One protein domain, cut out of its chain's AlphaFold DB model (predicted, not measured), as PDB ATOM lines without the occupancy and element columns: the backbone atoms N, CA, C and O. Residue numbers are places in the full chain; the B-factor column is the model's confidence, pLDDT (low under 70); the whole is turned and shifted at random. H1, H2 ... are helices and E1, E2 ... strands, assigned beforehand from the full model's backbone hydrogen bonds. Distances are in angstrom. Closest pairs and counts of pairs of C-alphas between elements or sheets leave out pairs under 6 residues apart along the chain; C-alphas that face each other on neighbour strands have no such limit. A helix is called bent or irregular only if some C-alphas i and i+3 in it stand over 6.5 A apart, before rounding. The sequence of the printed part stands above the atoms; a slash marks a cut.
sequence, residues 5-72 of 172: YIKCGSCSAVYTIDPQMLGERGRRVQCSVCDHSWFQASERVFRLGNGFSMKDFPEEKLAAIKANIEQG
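This is residues 5 to 72 of the 172 residues of an uncharacterized protein of Tribonema minus (UniProt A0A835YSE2). Two small two-stranded hairpins, E1 with E2 and E3 with E4, make a loosely grouped body, with the one-turn helix H1 at one end of it and the longer helix H2 beyond its opposite end. From E4 the long stretch of residues 41 to 58 swings away in a wide loop and comes back to H2. The 68 printed residues hold, in chain order, E1, E2, H1, E3, E4 and H2; the class is mixed, helices and strands, with under half of the residues in named elements. The two sheets have two strands each, E1 - E2 and E3 - E4, both antiparallel. The whole is only just compact, close to loose, with a radius of gyration of the C-alphas of 13.2 A, and it spans 36 by 30 by 17 A.

E1, residues 5 to 7, begins at C-alpha 5 at (45.562, -32.964, -53.808) and measures 6.9 A. E2, residues 14 to 16, measures 7.0 A. H1, residues 19 to 22, measures 5.5 A. E3, residues 27 to 30, begins at C-alpha 27 at (51.764, -21.477, -59.906) and measures 10.0 A. E4, residues 37 to 40, measures 9.4 A. H2, residues 59 to 70, measures 17.8 A and ends at C-alpha 70 at (55.432, -24.775, -32.884). H2 is irregular, but only just: C-alphas 60 and 63 are 6.9 A apart.

E1 and E2 form a hairpin, antiparallel at 156 degrees between their directions. Their C-alphas 5 and 16 face each other at 4.3 A, and N 6 and O 15 are within hydrogen-bond range at 2.9 A. The closest C-alphas of H1 and E4 are those of Leu 22 and Gln 40, 7.1 A apart. E3 and E4 form the second hairpin, antiparallel at 145 degrees. Their C-alphas 28 and 39 face each other at 4.3 A, and N 40 and O 27 are within hydrogen-bond range at 2.8 A. E1 and E4 are only just apart, with their closest C-alphas at 8.1 A. H2 is apart from E1, E2, E3 and H1. In H2, 6 of 8 O i to N i+4 pairs are within hydrogen-bond range; H1 is too short for such a pair.

The C-alphas of Glu 24 and Gln 71, the two farthest apart, are 37.0 A from each other. The printed part has no cut. The link from E4 to H2, 18 residues, is long; the links from E2 to H1 and from H1 to E3 are tight. The mean pLDDT of the printed part is 89.3, and no printed residue is under 70.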
ATOM      1  N   TYR A   5      45.108 -33.719 -54.964       94.31
ATOM      2  CA  TYR A   5      45.562 -32.964 -53.808       94.31
ATOM      3  C   TYR A   5      47.039 -32.598 -53.902       94.31
ATOM      4  O   TYR A   5      47.833 -33.203 -54.629       94.31
ATOM      5  N   ILE A   6      47.415 -31.599 -53.116       94.50
ATOM      6  CA  ILE A   6      48.792 -31.154 -52.920       94.50
ATOM      7  C   ILE A   6      49.129 -31.176 -51.437       94.50
ATOM      8  O   ILE A   6      48.254 -31.078 -50.576       94.50
ATOM      9  N   LYS A   7      50.417 -31.318 -51.135       92.94
ATOM     10  CA  LYS A   7      50.928 -31.404 -49.770       92.94
ATOM     11  C   LYS A   7      51.947 -30.297 -49.533       92.94
ATOM     12  O   LYS A   7      52.877 -30.136 -50.319       92.94
ATOM     13  N   CYS A   8      51.795 -29.565 -48.435       91.88
ATOM     14  CA  CYS A   8      52.784 -28.585 -48.007       91.88
ATOM     15  C   CYS A   8      54.098 -29.293 -47.642       91.88
ATOM     16  O   CYS A   8      54.119 -30.142 -46.751       91.88
ATOM     17  N   GLY A   9      55.207 -28.908 -48.280       87.06
ATOM     18  CA  GLY A   9      56.533 -29.471 -47.991       87.06
ATOM     19  C   GLY A   9      57.076 -29.136 -46.597       87.06
ATOM     20  O   GLY A   9      57.953 -29.832 -46.101       87.06
ATOM     21  N   SER A  10      56.536 -28.098 -45.950       87.25
ATOM     22  CA  SER A  10      56.856 -27.763 -44.563       87.25
ATOM     23  C   SER A  10      55.975 -28.582 -43.617       87.25
ATOM     24  O   SER A  10      56.370 -29.656 -43.182       87.25
ATOM     25  N   CYS A  11      54.758 -28.142 -43.299       88.06
ATOM     26  CA  CYS A  11      53.954 -28.784 -42.252       88.06
ATOM     27  C   CYS A  11      53.252 -30.089 -42.673       88.06
ATOM     28  O   CYS A  11      52.545 -30.672 -41.862       88.06
ATOM     29  N   SER A  12      53.399 -30.566 -43.913       89.31
ATOM     30  CA  SER A  12      52.674 -31.741 -44.423       89.31
ATOM     31  C   SER A  12      51.142 -31.613 -44.481       89.31
ATOM     32  O   SER A  12      50.487 -32.616 -44.760       89.31
ATOM     33  N   ALA A  13      50.570 -30.418 -44.284       89.25
ATOM     34  CA  ALA A  13      49.145 -30.167 -44.517       89.25
ATOM     35  C   ALA A  13      48.751 -30.508 -45.962       89.25
ATOM     36  O   ALA A  13      49.536 -30.295 -46.893       89.25
ATOM     37  N   VAL A  14      47.541 -31.037 -46.133       90.50
ATOM     38  CA  VAL A  14      47.023 -31.545 -47.407       90.50
ATOM     39  C   VAL A  14      45.855 -30.677 -47.856       90.50
ATOM     40  O   VAL A  14      44.979 -30.368 -47.054       90.50
ATOM     41  N   TYR A  15      45.843 -30.307 -49.134       90.75
ATOM     42  CA  TYR A  15      44.819 -29.456 -49.734       90.75
ATOM     43  C   TYR A  15      44.280 -30.110 -50.994       90.75
ATOM     44  O   TYR A  15      45.063 -30.541 -51.844       90.75
ATOM     45  N   THR A  16      42.959 -30.157 -51.132       91.44
ATOM     46  CA  THR A  16      42.324 -30.466 -52.413       91.44
ATOM     47  C   THR A  16      42.631 -29.348 -53.400       91.44
ATOM     48  O   THR A  16      42.678 -28.170 -53.041       91.44
ATOM     49  N   ILE A  17      42.894 -29.712 -54.652       90.56
ATOM     50  CA  ILE A  17      43.125 -28.721 -55.697       90.56
ATOM     51  C   ILE A  17      42.722 -29.276 -57.052       90.56
ATOM     52  O   ILE A  17      43.126 -30.376 -57.418       90.56
ATOM     53  N   ASP A  18      41.970 -28.497 -57.820       90.75
ATOM     54  CA  ASP A  18      41.778 -28.785 -59.236       90.75
ATOM     55  C   ASP A  18      43.076 -28.434 -59.995       90.75
ATOM     56  O   ASP A  18      43.507 -27.275 -59.952       90.75
ATOM     57  N   PRO A  19      43.717 -29.390 -60.698       90.69
ATOM     58  CA  PRO A  19      44.942 -29.135 -61.453       90.69
ATOM     59  C   PRO A  19      44.822 -27.990 -62.462       90.69
ATOM     60  O   PRO A  19      45.813 -27.313 -62.728       90.69
ATOM     61  N   GLN A  20      43.622 -27.722 -62.988       90.81
ATOM     62  CA  GLN A  20      43.397 -26.622 -63.926       90.81
ATOM     63  C   GLN A  20      43.624 -25.250 -63.273       90.81
ATOM     64  O   GLN A  20      44.132 -24.334 -63.920       90.81
ATOM     65  N   MET A  21      43.354 -25.109 -61.968       91.25
ATOM     66  CA  MET A  21      43.575 -23.861 -61.218       91.25
ATOM     67  C   MET A  21      45.058 -23.492 -61.067       91.25
ATOM     68  O   MET A  21      45.385 -22.354 -60.701       91.25
ATOM     69  N   LEU A  22      45.960 -24.445 -61.319       93.12
ATOM     70  CA  LEU A  22      47.403 -24.227 -61.307       93.12
ATOM     71  C   LEU A  22      47.912 -23.610 -62.621       93.12
ATOM     72  O   LEU A  22      48.986 -23.015 -62.611       93.12
ATOM     73  N   GLY A  23      47.141 -23.696 -63.711       91.69
ATOM     74  CA  GLY A  23      47.564 -23.307 -65.058       91.69
ATOM     75  C   GLY A  23      48.614 -24.255 -65.655       91.69
ATOM     76  O   GLY A  23      49.220 -25.051 -64.942       91.69
ATOM     77  N   GLU A  24      48.866 -24.150 -66.964       90.19
ATOM     78  CA  GLU A  24      49.738 -25.084 -67.710       90.19
ATOM     79  C   GLU A  24      51.174 -25.170 -67.183       90.19
ATOM     80  O   GLU A  24      51.819 -26.207 -67.278       90.19
ATOM     81  N   ARG A  25      51.697 -24.067 -66.642       89.88
ATOM     82  CA  ARG A  25      53.056 -24.016 -66.085       89.88
ATOM     83  C   ARG A  25      53.090 -24.296 -64.589       89.88
ATOM     84  O   ARG A  25      54.173 -24.401 -64.029       89.88
ATOM     85  N   GLY A  26      51.938 -24.391 -63.930       94.19
ATOM     86  CA  GLY A  26      51.851 -24.306 -62.482       94.19
ATOM     87  C   GLY A  26      51.895 -22.876 -61.946       94.19
ATOM     88  O   GLY A  26      52.060 -21.894 -62.674       94.19
ATOM     89  N   ARG A  27      51.775 -22.761 -60.621       95.81
ATOM     90  CA  ARG A  27      51.764 -21.477 -59.906       95.81
ATOM     91  C   ARG A  27      52.370 -21.594 -58.516       95.81
ATOM     92  O   ARG A  27      52.472 -22.687 -57.959       95.81
ATOM     93  N   ARG A  28      52.720 -20.453 -57.912       96.56
ATOM     94  CA  ARG A  28      52.977 -20.419 -56.467       96.56
ATOM     95  C   ARG A  28      51.675 -20.605 -55.701       96.56
ATOM     96  O   ARG A  28      50.674 -19.954 -55.999       96.56
ATOM     97  N   VAL A  29      51.737 -21.465 -54.698       95.56
ATOM     98  CA  VAL A  29      50.690 -21.683 -53.699       95.56
ATOM     99  C   VAL A  29      51.255 -21.361 -52.315       95.56
ATOM    100  O   VAL A  29      52.476 -21.338 -52.131       95.56
ATOM    101  N   GLN A  30      50.377 -21.071 -51.358       96.00
ATOM    102  CA  GLN A  30      50.736 -20.763 -49.975       96.00
ATOM    103  C   GLN A  30      49.931 -21.659 -49.039       96.00
ATOM    104  O   GLN A  30      48.724 -21.827 -49.198       96.00
ATOM    105  N   CYS A  31      50.618 -22.259 -48.074       92.81
ATOM    106  CA  CYS A  31      50.000 -23.072 -47.042       92.81
ATOM    107  C   CYS A  31      49.284 -22.174 -46.031       92.81
ATOM    108  O   CYS A  31      49.941 -21.411 -45.336       92.81
ATOM    109  N   SER A  32      47.970 -22.325 -45.873       89.88
ATOM    110  CA  SER A  32      47.186 -21.596 -44.860       89.88
ATOM    111  C   SER A  32      47.522 -21.963 -43.407       89.88
ATOM    112  O   SER A  32      47.048 -21.313 -42.484       89.88
ATOM    113  N   VAL A  33      48.295 -23.033 -43.197       87.50
ATOM    114  CA  VAL A  33      48.613 -23.575 -41.868       87.50
ATOM    115  C   VAL A  33      49.972 -23.089 -41.346       87.50
ATOM    116  O   VAL A  33      50.128 -22.905 -40.145       87.50
ATOM    117  N   CYS A  34      50.964 -22.890 -42.221       88.00
ATOM    118  CA  CYS A  34      52.322 -22.491 -41.816       88.00
ATOM    119  C   CYS A  34      52.954 -21.420 -42.718       88.00
ATOM    120  O   CYS A  34      54.172 -21.261 -42.706       88.00
ATOM    121  N   ASP A  35      52.158 -20.780 -43.582       91.50
ATOM    122  CA  ASP A  35      52.553 -19.750 -44.557       91.50
ATOM    123  C   ASP A  35      53.652 -20.134 -45.558       91.50
ATOM    124  O   ASP A  35      54.055 -19.337 -46.406       91.50
ATOM    125  N   HIS A  36      54.104 -21.388 -45.541       91.94
ATOM    126  CA  HIS A  36      55.079 -21.887 -46.496       91.94
ATOM    127  C   HIS A  36      54.552 -21.756 -47.929       91.94
ATOM    128  O   HIS A  36      53.496 -22.301 -48.266       91.94
ATOM    129  N   SER A  37      55.326 -21.078 -48.777       95.88
ATOM    130  CA  SER A  37      55.034 -20.921 -50.199       95.88
ATOM    131  C   SER A  37      55.967 -21.770 -51.056       95.88
ATOM    132  O   SER A  37      57.181 -21.777 -50.853       95.88
ATOM    133  N   TRP A  38      55.400 -22.465 -52.044       94.50
ATOM    134  CA  TRP A  38      56.152 -23.262 -53.015       94.50
ATOM    135  C   TRP A  38      55.534 -23.170 -54.410       94.50
ATOM    136  O   TRP A  38      54.380 -22.775 -54.576       94.50
ATOM    137  N   PHE A  39      56.316 -23.528 -55.428       96.31
ATOM    138  CA  PHE A  39      55.834 -23.637 -56.803       96.31
ATOM    139  C   PHE A  39      55.220 -25.018 -57.049       96.31
ATOM    140  O   PHE A  39      55.891 -26.042 -56.895       96.31
ATOM    141  N   GLN A  40      53.954 -25.051 -57.450       96.25
ATOM    142  CA  GLN A  40      53.191 -26.268 -57.684       96.25
ATOM    143  C   GLN A  40      52.840 -26.394 -59.167       96.25
ATOM    144  O   GLN A  40      52.046 -25.615 -59.693       96.25
ATOM    145  N   ALA A  41      53.429 -27.394 -59.822       94.94
ATOM    146  CA  ALA A  41      53.155 -27.725 -61.214       94.94
ATOM    147  C   ALA A  41      51.844 -28.518 -61.339       94.94
ATOM    148  O   ALA A  41      51.528 -29.315 -60.445       94.94
ATOM    149  N   SER A  42      51.090 -28.301 -62.420       92.75
ATOM    150  CA  SER A  42      49.788 -28.948 -62.660       92.75
ATOM    151  C   SER A  42      49.882 -30.469 -62.785       92.75
ATOM    152  O   SER A  42      48.997 -31.197 -62.349       92.75
ATOM    153  N   GLU A  43      50.997 -30.958 -63.316       91.38
ATOM    154  CA  GLU A  43      51.310 -32.367 -63.526       91.38
ATOM    155  C   GLU A  43      51.841 -33.058 -62.262       91.38
ATOM    156  O   GLU A  43      51.896 -34.284 -62.199       91.38
ATOM    157  N   ARG A  44      52.205 -32.288 -61.225       91.88
ATOM    158  CA  ARG A  44      52.779 -32.792 -59.967       91.88
ATOM    159  C   ARG A  44      51.765 -32.771 -58.821       91.88
ATOM    160  O   ARG A  44      52.086 -32.373 -57.701       91.88
ATOM    161  N   VAL A  45      50.528 -33.161 -59.105       93.25
ATOM    162  CA  VAL A  45      49.470 -33.345 -58.102       93.25
ATOM    163  C   VAL A  45      49.394 -34.810 -57.684       93.25
ATOM    164  O   VAL A  45      49.554 -35.715 -58.503       93.25
ATOM    165  N   PHE A  46      49.138 -35.058 -56.407       92.81
ATOM    166  CA  PHE A  46      48.865 -36.405 -55.924       92.81
ATOM    167  C   PHE A  46      47.391 -36.740 -56.138       92.81
ATOM    168  O   PHE A  46      46.553 -35.854 -56.298       92.81
ATOM    169  N   ARG A  47      47.064 -38.032 -56.129       91.50
ATOM    170  CA  ARG A  47      45.681 -38.510 -56.168       91.50
ATOM    171  C   ARG A  47      45.457 -39.496 -55.046       91.50
ATOM    172  O   ARG A  47      46.315 -40.340 -54.784       91.50
ATOM    173  N   LEU A  48      44.316 -39.378 -54.381       89.62
ATOM    174  CA  LEU A  48      43.927 -40.359 -53.379       89.62
ATOM    175  C   LEU A  48      43.688 -41.732 -54.018       89.62
ATOM    176  O   LEU A  48      43.249 -41.846 -55.167       89.62
ATOM    177  N   GLY A  49      43.987 -42.775 -53.245       88.12
ATOM    178  CA  GLY A  49      43.638 -44.145 -53.598       88.12
ATOM    179  C   GLY A  49      42.122 -44.352 -53.611       88.12
ATOM    180  O   GLY A  49      41.363 -43.582 -53.023       88.12
ATOM    181  N   ASN A  50      41.675 -45.416 -54.273       87.38
ATOM    182  CA  ASN A  50      40.257 -45.773 -54.294       87.38
ATOM    183  C   ASN A  50      39.752 -46.057 -52.867       87.38
ATOM    184  O   ASN A  50      40.438 -46.719 -52.093       87.38
ATOM    185  N   GLY A  51      38.550 -45.576 -52.536       85.31
ATOM    186  CA  GLY A  51      37.927 -45.786 -51.223       85.31
ATOM    187  C   GLY A  51      38.341 -44.794 -50.129       85.31
ATOM    188  O   GLY A  51      37.827 -44.886 -49.018       85.31
ATOM    189  N   PHE A  52      39.217 -43.832 -50.430       85.38
ATOM    190  CA  PHE A  52      39.566 -42.740 -49.521       85.38
ATOM    191  C   PHE A  52      38.906 -41.435 -49.970       85.38
ATOM    192  O   PHE A  52      38.843 -41.151 -51.165       85.38
ATOM    193  N   SER A  53      38.456 -40.631 -49.007       84.62
ATOM    194  CA  SER A  53      37.947 -39.279 -49.237       84.62
ATOM    195  C   SER A  53      38.645 -38.279 -48.322       84.62
ATOM    196  O   SER A  53      39.013 -38.600 -47.188       84.62
ATOM    197  N   MET A  54      38.839 -37.061 -48.827       84.06
ATOM    198  CA  MET A  54      39.289 -35.949 -47.995       84.06
ATOM    199  C   MET A  54      38.189 -35.584 -47.003       84.06
ATOM    200  O   MET A  54      37.005 -35.560 -47.343       84.06
ATOM    201  N   LYS A  55      38.591 -35.288 -45.770       83.62
ATOM    202  CA  LYS A  55      37.733 -34.651 -44.778       83.62
ATOM    203  C   LYS A  55      38.372 -33.337 -44.386       83.62
ATOM    204  O   LYS A  55      39.585 -33.294 -44.172       83.62
ATOM    205  N   ASP A  56      37.553 -32.303 -44.288       81.75
ATOM    206  CA  ASP A  56      38.014 -31.020 -43.789       81.75
ATOM    207  C   ASP A  56      38.517 -31.171 -42.356       81.75
ATOM    208  O   ASP A  56      37.984 -31.946 -41.552       81.75
ATOM    209  N   PHE A  57      39.592 -30.446 -42.054       74.12
ATOM    210  CA  PHE A  57      40.105 -30.383 -40.698       74.12
ATOM    211  C   PHE A  57      39.073 -29.671 -39.814       74.12
ATOM    212  O   PHE A  57      38.704 -28.542 -40.137       74.12
ATOM    213  N   PRO A  58      38.626 -30.286 -38.706       80.56
ATOM    214  CA  PRO A  58      37.677 -29.644 -37.806       80.56
ATOM    215  C   PRO A  58      38.288 -28.373 -37.208       80.56
ATOM    216  O   PRO A  58      39.451 -28.392 -36.784       80.56
ATOM    217  N   GLU A  59      37.529 -27.278 -37.146       82.50
ATOM    218  CA  GLU A  59      38.029 -25.996 -36.629       82.50
ATOM    219  C   GLU A  59      38.518 -26.112 -35.178       82.50
ATOM    220  O   GLU A  59      39.528 -25.511 -34.805       82.50
ATOM    221  N   GLU A  60      37.891 -26.970 -34.369       84.75
ATOM    222  CA  GLU A  60      38.304 -27.236 -32.991       84.75
ATOM    223  C   GLU A  60      39.707 -27.861 -32.881       84.75
ATOM    224  O   GLU A  60      40.331 -27.828 -31.819       84.75
ATOM    225  N   LYS A  61      40.243 -28.419 -33.975       83.44
ATOM    226  CA  LYS A  61      41.598 -28.987 -34.029       83.44
ATOM    227  C   LYS A  61      42.660 -27.967 -34.435       83.44
ATOM    228  O   LYS A  61      43.843 -28.266 -34.289       83.44
ATOM    229  N   LEU A  62      42.286 -26.762 -34.875       83.56
ATOM    230  CA  LEU A  62      43.239 -25.733 -35.314       83.56
ATOM    231  C   LEU A  62      44.246 -25.352 -34.224       83.56
ATOM    232  O   LEU A  62      45.428 -25.173 -34.518       83.56
ATOM    233  N   ALA A  63      43.806 -25.276 -32.965       85.56
ATOM    234  CA  ALA A  63      44.690 -24.989 -31.837       85.56
ATOM    235  C   ALA A  63      45.762 -26.080 -31.654       85.56
ATOM    236  O   ALA A  63      46.941 -25.770 -31.497       85.56
ATOM    237  N   ALA A  64      45.372 -27.354 -31.757       86.75
ATOM    238  CA  ALA A  64      46.301 -28.479 -31.669       86.75
ATOM    239  C   ALA A  64      47.280 -28.510 -32.854       86.75
ATOM    240  O   ALA A  64      48.463 -28.770 -32.668       86.75
ATOM    241  N   ILE A  65      46.811 -28.191 -34.065       86.00
ATOM    242  CA  ILE A  65      47.662 -28.100 -35.259       86.00
ATOM    243  C   ILE A  65      48.739 -27.024 -35.077       86.00
ATOM    244  O   ILE A  65      49.906 -27.277 -35.374       86.00
ATOM    245  N   LYS A  66      48.371 -25.843 -34.565       86.06
ATOM    246  CA  LYS A  66      49.329 -24.763 -34.286       86.06
ATOM    247  C   LYS A  66      50.376 -25.193 -33.257       86.06
ATOM    248  O   LYS A  66      51.564 -25.068 -33.534       86.06
ATOM    249  N   ALA A  67      49.941 -25.795 -32.149       88.62
ATOM    250  CA  ALA A  67      50.844 -26.309 -31.121       88.62
ATOM    251  C   ALA A  67      51.811 -27.376 -31.669       88.62
ATOM    252  O   ALA A  67      53.006 -27.331 -31.386       88.62
ATOM    253  N   ASN A  68      51.326 -28.295 -32.513       88.69
ATOM    254  CA  ASN A  68      52.171 -29.296 -33.170       88.69
ATOM    255  C   ASN A  68      53.276 -28.631 -34.004       88.69
ATOM    256  O   ASN A  68      54.438 -29.025 -33.937       88.69
ATOM    257  N   ILE A  69      52.927 -27.609 -34.786       85.06
ATOM    258  CA  ILE A  69      53.871 -26.923 -35.674       85.06
ATOM    259  C   ILE A  69      54.914 -26.133 -34.885       85.06
ATOM    260  O   ILE A  69      56.088 -26.166 -35.252       85.06
ATOM    261  N   GLU A  70      54.512 -25.462 -33.805       85.69
ATOM    262  CA  GLU A  70      55.432 -24.775 -32.884       85.69
ATOM    263  C   GLU A  70      56.443 -25.748 -32.267       85.69
ATOM    264  O   GLU A  70      57.615 -25.415 -32.112       85.69
ATOM    265  N   GLN A  71      56.019 -26.984 -32.001       82.56
ATOM    266  CA  GLN A  71      56.877 -28.076 -31.532       82.56
ATOM    267  C   GLN A  71      57.679 -28.758 -32.656       82.56
ATOM    268  O   GLN A  71      58.320 -29.783 -32.431       82.56
ATOM    269  N   GLY A  72      57.655 -28.222 -33.880       80.06
ATOM    270  CA  GLY A  72      58.399 -28.761 -35.020       80.06
ATOM    271  C   GLY A  72      57.781 -30.014 -35.652       80.06
ATOM    272  O   GLY A  72      58.422 -30.652 -36.487       80.06
TER     273      GLY A  72